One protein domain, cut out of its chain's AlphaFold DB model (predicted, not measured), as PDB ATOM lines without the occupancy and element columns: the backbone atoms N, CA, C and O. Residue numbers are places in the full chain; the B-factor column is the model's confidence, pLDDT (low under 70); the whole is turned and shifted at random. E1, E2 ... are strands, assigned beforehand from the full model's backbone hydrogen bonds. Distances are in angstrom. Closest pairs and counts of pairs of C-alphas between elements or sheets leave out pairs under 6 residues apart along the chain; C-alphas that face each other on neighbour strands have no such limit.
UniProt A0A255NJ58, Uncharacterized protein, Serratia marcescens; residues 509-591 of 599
ATOM      1  N   ILE A 509     -31.512 -37.426 -16.766       50.34
ATOM      2  CA  ILE A 509     -32.848 -37.395 -16.180       50.34
ATOM      3  C   ILE A 509     -33.653 -36.525 -17.149       50.34
ATOM      4  O   ILE A 509     -33.164 -35.443 -17.480       50.34
ATOM      5  N   PRO A 510     -34.826 -36.962 -17.642       55.56
ATOM      6  CA  PRO A 510     -35.647 -36.123 -18.499       55.56
ATOM      7  C   PRO A 510     -35.807 -34.757 -17.834       55.56
ATOM      8  O   PRO A 510     -36.409 -34.642 -16.766       55.56
ATOM      9  N   ASN A 511     -35.190 -33.727 -18.411       57.16
ATOM     10  CA  ASN A 511     -35.096 -32.426 -17.747       57.16
ATOM     11  C   ASN A 511     -36.438 -31.682 -17.799       57.16
ATOM     12  O   ASN A 511     -36.645 -30.713 -17.071       57.16
ATOM     13  N   ASN A 512     -37.365 -32.162 -18.636       76.12
ATOM     14  CA  ASN A 512     -38.648 -31.536 -18.895       76.12
ATOM     15  C   ASN A 512     -39.806 -32.476 -18.544       76.12
ATOM     16  O   ASN A 512     -39.954 -33.555 -19.115       76.12
ATOM     17  N   PHE A 513     -40.671 -32.023 -17.636       87.88
ATOM     18  CA  PHE A 513     -41.924 -32.693 -17.289       87.88
ATOM     19  C   PHE A 513     -43.103 -31.835 -17.738       87.88
ATOM     20  O   PHE A 513     -43.367 -30.775 -17.168       87.88
ATOM     21  N   ILE A 514     -43.848 -32.308 -18.733       92.19
ATOM     22  CA  ILE A 514     -45.001 -31.599 -19.286       92.19
ATOM     23  C   ILE A 514     -46.275 -32.311 -18.846       92.19
ATOM     24  O   ILE A 514     -46.496 -33.482 -19.142       92.19
ATOM     25  N   ARG A 515     -47.145 -31.598 -18.128       94.81
ATOM     26  CA  ARG A 515     -48.435 -32.150 -17.702       94.81
ATOM     27  C   ARG A 515     -49.458 -32.062 -18.833       94.81
ATOM     28  O   ARG A 515     -49.764 -30.964 -19.293       94.81
ATOM     29  N   ILE A 516     -50.057 -33.193 -19.183       96.31
ATOM     30  CA  ILE A 516     -51.239 -33.294 -20.039       96.31
ATOM     31  C   ILE A 516     -52.475 -32.973 -19.197       96.31
ATOM     32  O   ILE A 516     -52.667 -33.520 -18.107       96.31
ATOM     33  N   LYS A 517     -53.290 -32.037 -19.683       95.88
ATOM     34  CA  LYS A 517     -54.456 -31.503 -18.960       95.88
ATOM     35  C   LYS A 517     -55.780 -31.731 -19.689       95.88
ATOM     36  O   LYS A 517     -56.825 -31.462 -19.112       95.88
ATOM     37  N   GLU A 518     -55.725 -32.194 -20.929       96.81
ATOM     38  CA  GLU A 518     -56.869 -32.425 -21.803       96.81
ATOM     39  C   GLU A 518     -56.476 -33.383 -22.930       96.81
ATOM     40  O   GLU A 518     -55.296 -33.709 -23.094       96.81
ATOM     41  N   ASN A 519     -57.462 -33.817 -23.718       97.56
ATOM     42  CA  ASN A 519     -57.184 -34.537 -24.955       97.56
ATOM     43  C   ASN A 519     -56.412 -33.622 -25.905       97.56
ATOM     44  O   ASN A 519     -56.852 -32.506 -26.172       97.56
ATOM     45  N   CYS A 520     -55.287 -34.087 -26.435       94.88
ATOM     46  CA  CYS A 520     -54.421 -33.244 -27.248       94.88
ATOM     47  C   CYS A 520     -53.751 -34.017 -28.380       94.88
ATOM     48  O   CYS A 520     -53.747 -35.248 -28.432       94.88
ATOM     49  N   SER A 521     -53.170 -33.264 -29.307       93.31
ATOM     50  CA  SER A 521     -52.226 -33.796 -30.280       93.31
ATOM     51  C   SER A 521     -50.878 -33.136 -30.061       93.31
ATOM     52  O   SER A 521     -50.814 -31.922 -29.862       93.31
ATOM     53  N   ILE A 522     -49.811 -33.929 -30.053       89.81
ATOM     54  CA  ILE A 522     -48.471 -33.439 -29.737       89.81
ATOM     55  C   ILE A 522     -47.440 -33.996 -30.706       89.81
ATOM     56  O   ILE A 522     -47.539 -35.132 -31.166       89.81
ATOM     57  N   ILE A 523     -46.422 -33.182 -30.962       86.50
ATOM     58  CA  ILE A 523     -45.130 -33.636 -31.464       86.50
ATOM     59  C   ILE A 523     -44.240 -33.717 -30.217       86.50
ATOM     60  O   ILE A 523     -43.899 -32.662 -29.669       86.50
ATOM     61  N   PRO A 524     -43.956 -34.923 -29.686       84.31
ATOM     62  CA  PRO A 524     -43.030 -35.103 -28.579       84.31
ATOM     63  C   PRO A 524     -41.708 -34.349 -28.748       84.31
ATOM     64  O   PRO A 524     -41.301 -34.028 -29.861       84.31
ATOM     65  N   GLN A 525     -41.026 -34.094 -27.638       80.44
ATOM     66  CA  GLN A 525     -39.666 -33.554 -27.595       80.44
ATOM     67  C   GLN A 525     -38.723 -34.616 -27.025       80.44
ATOM     68  O   GLN A 525     -39.146 -35.412 -26.183       80.44
ATOM     69  N   SER A 526     -37.457 -34.620 -27.459       74.69
ATOM     70  CA  SER A 526     -36.432 -35.469 -26.837       74.69
ATOM     71  C   SER A 526     -36.345 -35.177 -25.338       74.69
ATOM     72  O   SER A 526     -36.565 -34.044 -24.899       74.69
ATOM     73  N   ASP A 527     -36.048 -36.204 -24.551       71.00
ATOM     74  CA  ASP A 527     -35.752 -36.099 -23.118       71.00
ATOM     75  C   ASP A 527     -36.879 -35.457 -22.292       71.00
ATOM     76  O   ASP A 527     -36.646 -34.822 -21.261       71.00
ATOM     77  N   THR A 528     -38.125 -35.620 -22.751       80.19
ATOM     78  CA  THR A 528     -39.315 -35.013 -22.143       80.19
ATOM     79  C   THR A 528     -40.316 -36.068 -21.683       80.19
ATOM     80  O   THR A 528     -40.703 -36.957 -22.444       80.19
ATOM     81  N   VAL A 529     -40.763 -35.950 -20.429       87.88
ATOM     82  CA  VAL A 529     -41.807 -36.790 -19.828       87.88
ATOM     83  C   VAL A 529     -43.142 -36.064 -19.888       87.88
ATOM     84  O   VAL A 529     -43.372 -35.077 -19.183       87.88
ATOM     85  N   TYR A 530     -44.060 -36.595 -20.683       92.06
ATOM     86  CA  TYR A 530     -45.451 -36.173 -20.711       92.06
ATOM     87  C   TYR A 530     -46.249 -36.980 -19.693       92.06
ATOM     88  O   TYR A 530     -46.303 -38.205 -19.757       92.06
ATOM     89  N   TRP A 531     -46.882 -36.320 -18.728       93.44
ATOM     90  CA  TRP A 531     -47.585 -37.032 -17.663       93.44
ATOM     91  C   TRP A 531     -49.018 -36.564 -17.472       93.44
ATOM     92  O   TRP A 531     -49.335 -35.387 -17.636       93.44
ATOM     93  N   ALA A 532     -49.883 -37.488 -17.072       93.50
ATOM     94  CA  ALA A 532     -51.278 -37.218 -16.757       93.50
ATOM     95  C   ALA A 532     -51.648 -37.824 -15.401       93.50
ATOM     96  O   ALA A 532     -51.136 -38.871 -15.025       93.50
ATOM     97  N   ASN A 533     -52.555 -37.180 -14.670       93.19
ATOM     98  CA  ASN A 533     -53.158 -37.722 -13.443       93.19
ATOM     99  C   ASN A 533     -54.673 -37.945 -13.575       93.19
ATOM    100  O   ASN A 533     -55.362 -38.151 -12.581       93.19
ATOM    101  N   ALA A 534     -55.180 -37.855 -14.799       94.19
ATOM    102  CA  ALA A 534     -56.559 -38.098 -15.189       94.19
ATOM    103  C   ALA A 534     -56.554 -38.704 -16.597       94.19
ATOM    104  O   ALA A 534     -55.526 -38.663 -17.283       94.19
ATOM    105  N   SER A 535     -57.676 -39.295 -17.003       96.00
ATOM    106  CA  SER A 535     -57.739 -40.009 -18.273       96.00
ATOM    107  C   SER A 535     -57.833 -39.051 -19.455       96.00
ATOM    108  O   SER A 535     -58.747 -38.227 -19.505       96.00
ATOM    109  N   TYR A 536     -56.921 -39.190 -20.418       97.12
ATOM    110  CA  TYR A 536     -56.882 -38.378 -21.636       97.12
ATOM    111  C   TYR A 536     -56.482 -39.215 -22.848       97.12
ATOM    112  O   TYR A 536     -55.851 -40.265 -22.723       97.12
ATOM    113  N   LYS A 537     -56.831 -38.716 -24.033       95.50
ATOM    114  CA  LYS A 537     -56.371 -39.225 -25.323       95.50
ATOM    115  C   LYS A 537     -55.294 -38.306 -25.887       95.50
ATOM    116  O   LYS A 537     -55.498 -37.096 -25.961       95.50
ATOM    117  N   VAL A 538     -54.181 -38.887 -26.309       94.88
ATOM    118  CA  VAL A 538     -53.042 -38.173 -26.883       94.88
ATOM    119  C   VAL A 538     -52.737 -38.753 -28.251       94.88
ATOM    120  O   VAL A 538     -52.403 -39.931 -28.368       94.88
ATOM    121  N   THR A 539     -52.808 -37.913 -29.276       91.88
ATOM    122  CA  THR A 539     -52.443 -38.296 -30.641       91.88
ATOM    123  C   THR A 539     -51.061 -37.768 -30.988       91.88
ATOM    124  O   THR A 539     -50.841 -36.558 -31.033       91.88
ATOM    125  N   LEU A 540     -50.121 -38.678 -31.235       87.69
ATOM    126  CA  LEU A 540     -48.770 -38.341 -31.657       87.69
ATOM    127  C   LEU A 540     -48.755 -38.024 -33.148       87.69
ATOM    128  O   LEU A 540     -49.182 -38.829 -33.980       87.69
ATOM    129  N   ILE A 541     -48.246 -36.837 -33.467       85.69
ATOM    130  CA  ILE A 541     -48.085 -36.338 -34.830       85.69
ATOM    131  C   ILE A 541     -46.620 -36.505 -35.229       85.69
ATOM    132  O   ILE A 541     -45.732 -36.058 -34.506       85.69
ATOM    133  N   ALA A 542     -46.365 -37.123 -36.384       74.75
ATOM    134  CA  ALA A 542     -45.013 -37.241 -36.921       74.75
ATOM    135  C   ALA A 542     -44.420 -35.846 -37.239       74.75
ATOM    136  O   ALA A 542     -45.106 -35.011 -37.836       74.75
ATOM    137  N   PRO A 543     -43.161 -35.564 -36.858       72.31
ATOM    138  CA  PRO A 543     -42.498 -34.297 -37.163       72.31
ATOM    139  C   PRO A 543     -42.225 -34.129 -38.668       72.31
ATOM    140  O   PRO A 543     -41.919 -35.085 -39.380       72.31
ATOM    141  N   ASN A 544     -42.283 -32.881 -39.151       59.38
ATOM    142  CA  ASN A 544     -42.162 -32.566 -40.580       59.38
ATOM    143  C   ASN A 544     -40.713 -32.369 -41.095       59.38
ATOM    144  O   ASN A 544     -40.561 -32.347 -42.313       59.38
ATOM    145  N   ARG A 545     -39.673 -32.195 -40.241       55.12
ATOM    146  CA  ARG A 545     -38.221 -32.169 -40.606       55.12
ATOM    147  C   ARG A 545     -37.277 -31.917 -39.410       55.12
ATOM    148  O   ARG A 545     -37.650 -31.205 -38.483       55.12
ATOM    149  N   GLY A 546     -36.024 -32.388 -39.510       57.47
ATOM    150  CA  GLY A 546     -34.875 -31.936 -38.700       57.47
ATOM    151  C   GLY A 546     -34.656 -32.705 -37.397       57.47
ATOM    152  O   GLY A 546     -33.898 -33.672 -37.378       57.47
ATOM    153  N   ASP A 547     -35.349 -32.313 -36.332       54.72
ATOM    154  CA  ASP A 547     -35.177 -32.871 -34.985       54.72
ATOM    155  C   ASP A 547     -36.341 -33.792 -34.631       54.72
ATOM    156  O   ASP A 547     -37.352 -33.389 -34.056       54.72
ATOM    157  N   CYS A 548     -36.202 -35.055 -35.021       60.81
ATOM    158  CA  CYS A 548     -37.153 -36.096 -34.654       60.81
ATOM    159  C   CYS A 548     -36.712 -36.650 -33.285       60.81
ATOM    160  O   CYS A 548     -35.556 -37.067 -33.166       60.81
ATOM    161  N   PRO A 549     -37.569 -36.599 -32.247       64.06
ATOM    162  CA  PRO A 549     -37.207 -37.006 -30.893       64.06
ATOM    163  C   PRO A 549     -36.672 -38.432 -30.845       64.06
ATOM    164  O   PRO A 549     -37.331 -39.339 -31.351       64.06
ATOM    165  N   ARG A 550     -35.505 -38.633 -30.222       62.59
ATOM    166  CA  ARG A 550     -34.906 -39.972 -30.077       62.59
ATOM    167  C   ARG A 550     -35.552 -40.778 -28.958       62.59
ATOM    168  O   ARG A 550     -35.864 -41.945 -29.157       62.59
ATOM    169  N   SER A 551     -35.796 -40.119 -27.828       68.44
ATOM    170  CA  SER A 551     -36.369 -40.719 -26.625       68.44
ATOM    171  C   SER A 551     -37.381 -39.740 -26.037       68.44
ATOM    172  O   SER A 551     -37.023 -38.623 -25.665       68.44
ATOM    173  N   PHE A 552     -38.652 -40.123 -25.969       78.31
ATOM    174  CA  PHE A 552     -39.691 -39.359 -25.278       78.31
ATOM    175  C   PHE A 552     -40.521 -40.299 -24.420       78.31
ATOM    176  O   PHE A 552     -40.586 -41.501 -24.680       78.31
ATOM    177  N   TYR A 553     -41.145 -39.759 -23.377       85.50
ATOM    178  CA  TYR A 553     -41.686 -40.599 -22.322       85.50
ATOM    179  C   TYR A 553     -43.102 -40.211 -21.939       85.50
ATOM    180  O   TYR A 553     -43.466 -39.034 -21.961       85.50
ATOM    181  N   PHE A 554     -43.874 -41.200 -21.501       89.69
ATOM    182  CA  PHE A 554     -45.186 -40.991 -20.909       89.69
ATOM    183  C   PHE A 554     -45.291 -41.616 -19.522       89.69
ATOM    184  O   PHE A 554     -44.662 -42.634 -19.229       89.69
ATOM    185  N   CYS A 555     -46.088 -40.996 -18.654       88.44
ATOM    186  CA  CYS A 555     -46.334 -41.473 -17.296       88.44
ATOM    187  C   CYS A 555     -47.771 -41.174 -16.849       88.44
ATOM    188  O   CYS A 555     -48.286 -40.070 -17.044       88.44
ATOM    189  N   VAL A 556     -48.412 -42.144 -16.194       90.00
ATOM    190  CA  VAL A 556     -49.673 -41.927 -15.475       90.00
ATOM    191  C   VAL A 556     -49.364 -41.753 -13.996       90.00
ATOM    192  O   VAL A 556     -49.009 -42.711 -13.317       90.00
ATOM    193  N   ARG A 557     -49.511 -40.529 -13.492       91.00
ATOM    194  CA  ARG A 557     -49.253 -40.164 -12.099       91.00
ATOM    195  C   ARG A 557     -50.555 -40.130 -11.302       91.00
ATOM    196  O   ARG A 557     -51.128 -39.061 -11.079       91.00
ATOM    197  N   SER A 558     -51.066 -41.300 -10.943       85.12
ATOM    198  CA  SER A 558     -52.279 -41.442 -10.143       85.12
ATOM    199  C   SER A 558     -52.229 -42.709  -9.296       85.12
ATOM    200  O   SER A 558     -51.787 -43.760  -9.755       85.12
ATOM    201  N   SER A 559     -52.757 -42.645  -8.074       83.56
ATOM    202  CA  SER A 559     -53.054 -43.837  -7.268       83.56
ATOM    203  C   SER A 559     -54.376 -44.504  -7.669       83.56
ATOM    204  O   SER A 559     -54.624 -45.651  -7.295       83.56
ATOM    205  N   ASP A 560     -55.216 -43.808  -8.441       85.56
ATOM    206  CA  ASP A 560     -56.465 -44.339  -8.973       85.56
ATOM    207  C   ASP A 560     -56.180 -45.277 -10.154       85.56
ATOM    208  O   ASP A 560     -55.580 -44.897 -11.166       85.56
ATOM    209  N   ARG A 561     -56.624 -46.528 -10.013       83.56
ATOM    210  CA  ARG A 561     -56.441 -47.592 -11.007       83.56
ATOM    211  C   ARG A 561     -57.365 -47.455 -12.215       83.56
ATOM    212  O   ARG A 561     -57.207 -48.218 -13.151       83.56
ATOM    213  N   SER A 562     -58.325 -46.536 -12.205       85.38
ATOM    214  CA  SER A 562     -59.203 -46.267 -13.349       85.38
ATOM    215  C   SER A 562     -58.642 -45.217 -14.313       85.38
ATOM    216  O   SER A 562     -59.195 -45.011 -15.395       85.38
ATOM    217  N   VAL A 563     -57.548 -44.545 -13.939       86.81
ATOM    218  CA  VAL A 563     -56.922 -43.521 -14.778       86.81
ATOM    219  C   VAL A 563     -56.130 -44.173 -15.905       86.81
ATOM    220  O   VAL A 563     -55.285 -45.040 -15.666       86.81
ATOM    221  N   VAL A 564     -56.397 -43.718 -17.131       90.00
ATOM    222  CA  VAL A 564     -55.812 -44.255 -18.362       90.00
ATOM    223  C   VAL A 564     -55.392 -43.130 -19.295       90.00
ATOM    224  O   VAL A 564     -56.203 -42.280 -19.656       90.00
ATOM    225  N   LEU A 565     -54.138 -43.147 -19.731       93.44
ATOM    226  CA  LEU A 565     -53.655 -42.294 -20.807       93.44
ATOM    227  C   LEU A 565     -53.593 -43.112 -22.100       93.44
ATOM    228  O   LEU A 565     -52.729 -43.975 -22.248       93.44
ATOM    229  N   SER A 566     -54.513 -42.834 -23.021       92.25
ATOM    230  CA  SER A 566     -54.590 -43.508 -24.317       92.25
ATOM    231  C   SER A 566     -53.736 -42.776 -25.343       92.25
ATOM    232  O   SER A 566     -54.003 -41.620 -25.671       92.25
ATOM    233  N   LEU A 567     -52.729 -43.457 -25.872       90.31
ATOM    234  CA  LEU A 567     -51.785 -42.960 -26.864       90.31
ATOM    235  C   LEU A 567     -52.071 -43.598 -28.227       90.31
ATOM    236  O   LEU A 567     -52.205 -44.818 -28.336       90.31
ATOM    237  N   ASN A 568     -52.149 -42.785 -29.277       88.25
ATOM    238  CA  ASN A 568     -52.353 -43.237 -30.654       88.25
ATOM    239  C   ASN A 568     -51.603 -42.348 -31.664       88.25
ATOM    240  O   ASN A 568     -50.973 -41.363 -31.285       88.25
ATOM    241  N   GLY A 569     -51.669 -42.682 -32.957       83.62
ATOM    242  CA  GLY A 569     -51.009 -41.926 -34.029       83.62
ATOM    243  C   GLY A 569     -49.682 -42.550 -34.464       83.62
ATOM    244  O   GLY A 569     -49.601 -43.768 -34.607       83.62
ATOM    245  N   ALA A 570     -48.663 -41.721 -34.694       74.81
ATOM    246  CA  ALA A 570     -47.352 -42.140 -35.200       74.81
ATOM    247  C   ALA A 570     -46.467 -42.770 -34.102       74.81
ATOM    248  O   ALA A 570     -45.395 -42.261 -33.797       74.81
ATOM    249  N   ILE A 571     -46.922 -43.855 -33.477       74.56
ATOM    250  CA  ILE A 571     -46.213 -44.551 -32.390       74.56
ATOM    251  C   ILE A 571     -45.864 -45.965 -32.831       74.56
ATOM    252  O   ILE A 571     -46.735 -46.688 -33.325       74.56
ATOM    253  N   VAL A 572     -44.610 -46.373 -32.614       62.59
ATOM    254  CA  VAL A 572     -44.161 -47.747 -32.875       62.59
ATOM    255  C   VAL A 572     -45.074 -48.729 -32.160       62.59
ATOM    256  O   VAL A 572     -45.226 -48.643 -30.951       62.59
ATOM    257  N   GLY A 573     -45.613 -49.701 -32.900       62.62
ATOM    258  CA  GLY A 573     -46.430 -50.782 -32.331       62.62
ATOM    259  C   GLY A 573     -47.899 -50.407 -32.102       62.62
ATOM    260  O   GLY A 573     -48.674 -51.220 -31.599       62.62
ATOM    261  N   GLY A 574     -48.318 -49.224 -32.561       72.12
ATOM    262  CA  GLY A 574     -49.720 -48.837 -32.669       72.12
ATOM    263  C   GLY A 574     -50.243 -48.064 -31.459       72.12
ATOM    264  O   GLY A 574     -49.600 -47.146 -30.962       72.12
ATOM    265  N   SER A 575     -51.474 -48.371 -31.034       82.12
ATOM    266  CA  SER A 575     -52.136 -47.660 -29.928       82.12
ATOM    267  C   SER A 575     -51.916 -48.350 -28.582       82.12
ATOM    268  O   SER A 575     -52.125 -49.566 -28.451       82.12
ATOM    269  N   TYR A 576     -51.584 -47.542 -27.576       82.88
ATOM    270  CA  TYR A 576     -51.239 -47.965 -26.222       82.88
ATOM    271  C   TYR A 576     -52.151 -47.310 -25.196       82.88
ATOM    272  O   TYR A 576     -52.403 -46.115 -25.269       82.88
ATOM    273  N   ASP A 577     -52.576 -48.074 -24.194       86.81
ATOM    274  CA  ASP A 577     -53.225 -47.537 -23.002       86.81
ATOM    275  C   ASP A 577     -52.263 -47.683 -21.824       86.81
ATOM    276  O   ASP A 577     -51.900 -48.794 -21.436       86.81
ATOM    277  N   LEU A 578     -51.836 -46.554 -21.265       87.00
ATOM    278  CA  LEU A 578     -51.036 -46.516 -20.047       87.00
ATOM    279  C   LEU A 578     -51.949 -46.328 -18.843       87.00
ATOM    280  O   LEU A 578     -52.872 -45.524 -18.895       87.00
ATOM    281  N   GLY A 579     -51.655 -47.002 -17.737       82.12
ATOM    282  CA  GLY A 579     -52.354 -46.836 -16.469       82.12
ATOM    283  C   GLY A 579     -52.892 -48.153 -15.922       82.12
ATOM    284  O   GLY A 579     -52.150 -49.131 -15.784       82.12
ATOM    285  N   TRP A 580     -54.179 -48.164 -15.563       76.19
ATOM    286  CA  TRP A 580     -54.885 -49.324 -14.998       76.19
ATOM    287  C   TRP A 580     -54.315 -49.869 -13.676       76.19
ATOM    288  O   TRP A 580     -54.553 -51.013 -13.291       76.19
ATOM    289  N   GLY A 581     -53.510 -49.075 -12.963       66.94
ATOM    290  CA  GLY A 581     -52.778 -49.535 -11.780       66.94
ATOM    291  C   GLY A 581     -51.600 -50.469 -12.085       66.94
ATOM    292  O   GLY A 581     -50.899 -50.858 -11.155       66.94
ATOM    293  N   ILE A 582     -51.367 -50.814 -13.356       67.69
ATOM    294  CA  ILE A 582     -50.260 -51.672 -13.808       67.69
ATOM    295  C   ILE A 582     -49.028 -50.816 -14.089       67.69
ATOM    296  O   ILE A 582     -47.921 -51.125 -13.645       67.69
ATOM    297  N   SER A 583     -49.234 -49.724 -14.826       71.19
ATOM    298  CA  SER A 583     -48.165 -48.831 -15.267       71.19
ATOM    299  C   SER A 583     -48.229 -47.445 -14.618       71.19
ATOM    300  O   SER A 583     -47.529 -46.528 -15.049       71.19
ATOM    301  N   ASN A 584     -49.068 -47.283 -13.591       77.75
ATOM    302  CA  ASN A 584     -49.121 -46.063 -12.790       77.75
ATOM    303  C   ASN A 584     -47.757 -45.818 -12.125       77.75
ATOM    304  O   ASN A 584     -47.083 -46.760 -11.705       77.75
ATOM    305  N   GLU A 585     -47.371 -44.548 -12.022       77.69
ATOM    306  CA  GLU A 585     -46.111 -44.080 -11.434       77.69
ATOM    307  C   GLU A 585     -44.850 -44.638 -12.127       77.69
ATOM    308  O   GLU A 585     -43.757 -44.613 -11.562       77.69
ATOM    309  N   ARG A 586     -44.984 -45.130 -13.367       74.75
ATOM    310  CA  ARG A 586     -43.861 -45.574 -14.203       74.75
ATOM    311  C   ARG A 586     -43.672 -44.636 -15.385       74.75
ATOM    312  O   ARG A 586     -44.636 -44.247 -16.042       74.75
ATOM    313  N   ILE A 587     -42.414 -44.311 -15.663       77.06
ATOM    314  CA  ILE A 587     -42.003 -43.608 -16.876       77.06
ATOM    315  C   ILE A 587     -41.760 -44.661 -17.953       77.06
ATOM    316  O   ILE A 587     -41.000 -45.603 -17.736       77.06
ATOM    317  N   ILE A 588     -42.426 -44.505 -19.091       76.00
ATOM    318  CA  ILE A 588     -42.362 -45.446 -20.207       76.00
ATOM    319  C   ILE A 588     -41.837 -44.692 -21.416       76.00
ATOM    320  O   ILE A 588     -42.379 -43.646 -21.766       76.00
ATOM    321  N   GLU A 589     -40.768 -45.211 -22.009       76.81
ATOM    322  CA  GLU A 589     -40.148 -44.685 -23.224       76.81
ATOM    323  C   GLU A 589     -40.958 -45.117 -24.452       76.81
ATOM    324  O   GLU A 589     -41.430 -46.252 -24.528       76.81
ATOM    325  N   PHE A 590     -41.133 -44.199 -25.396       77.69
ATOM    326  CA  PHE A 590     -41.828 -44.411 -26.658       77.69
ATOM    327  C   PHE A 590     -40.979 -43.904 -27.823       77.69
ATOM    328  O   PHE A 590     -40.144 -43.013 -27.667       77.69
ATOM    329  N   PHE A 591     -41.251 -44.459 -29.004       71.19
ATOM    330  CA  PHE A 591     -40.572 -44.144 -30.257       71.19
ATOM    331  C   PHE A 591     -41.607 -43.903 -31.366       71.19
ATOM    332  O   PHE A 591     -42.727 -44.424 -31.307       71.19
TER     333      PHE A 591
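AT A GLANCE: This is residues 509 to 591 of the 599 residues of an uncharacterized protein of Serratia marcescens (UniProt A0A255NJ58). The chain is wound in stacked turns, E1 with E2, then E3 with E4, then E5 with E6, as a short flattened coil with one sheet on each of its two sides. After E6 it folds back in a hairpin, and E7 and E8 add a last turn wound the reverse way; the sheets come closest where E3 and E5 end, and the link from E4 to E5 loops far out at the other end. The printed part has 83 residues, no named helix and eight strands, E1 to E8; it is all strand by class, though under half of its residues, 36, are in named elements. The sheets run E1 E3 E5 E8 and E2 E4 E6 E7, both mixed. The whole is compact, with a radius of gyration of the C-alphas of 12.0 A, and only just elongated, spanning 39 by 26 by 22 A.

IN THESE COORDINATES: E1, residues 512 to 515, begins at C-alpha 512 (-38.648, -31.536, -18.895). E2 is residues 520 to 522. E3, residues 528 to 532, is 13.3 A long, and E4, residues 536 to 540, 12.9 A. E5, residues 552 to 556, is 14.2 A long. E6, residues 564 to 569, is the longest strand by residues, 16.6 A, and begins at C-alpha 564 (-55.812, -44.255, -18.362). E7 is residues 576 to 579. E8, residues 587 to 590, ends at C-alpha 590 (-41.828, -44.411, -26.658).

HOW THE PARTS SIT: E1, an edge strand, is parallel to E3, with N 529 and O 512 2.8 A apart. E3 is parallel to E5, with N 530 and O 553 at 2.8 A. E5 is antiparallel to E8, the other edge strand, at 138 degrees, with N 590 and O 552 at 2.8 A. In the second sheet E2 is parallel to E4, with N 522 and O 539 at 3.0 A. E4 is parallel to E6, with N 538 and O 566 at 2.8 A. The hairpin E6 and E7 is antiparallel at 162 degrees, with N 567 and O 576 at 2.7 A. Both sheets are only just strongly twisted, their C-alphas lying up to 4.3 and 4.0 A off the best planes. Between the sheets, the closest C-alphas of E5 and E7, those of Val 556 and Gly 579, are 5.7 A apart. E3 and E4 meet only through their link, while E4 and E8 are apart, as are E2 and E5.

THE WHOLE: The C-alphas farthest apart, those of Gly 546 and Asp 560, are 38.8 A from each other. The printed part has no cut. The link from E4 to E5, 11 residues, is long; those from E1 to E2, E2 to E3 and E3 to E4 are tight. The mean pLDDT of the printed part is 80.9, and 15 residues are under 70: 509 to 511, 544 to 551, 572 to 573 and 581 to 582.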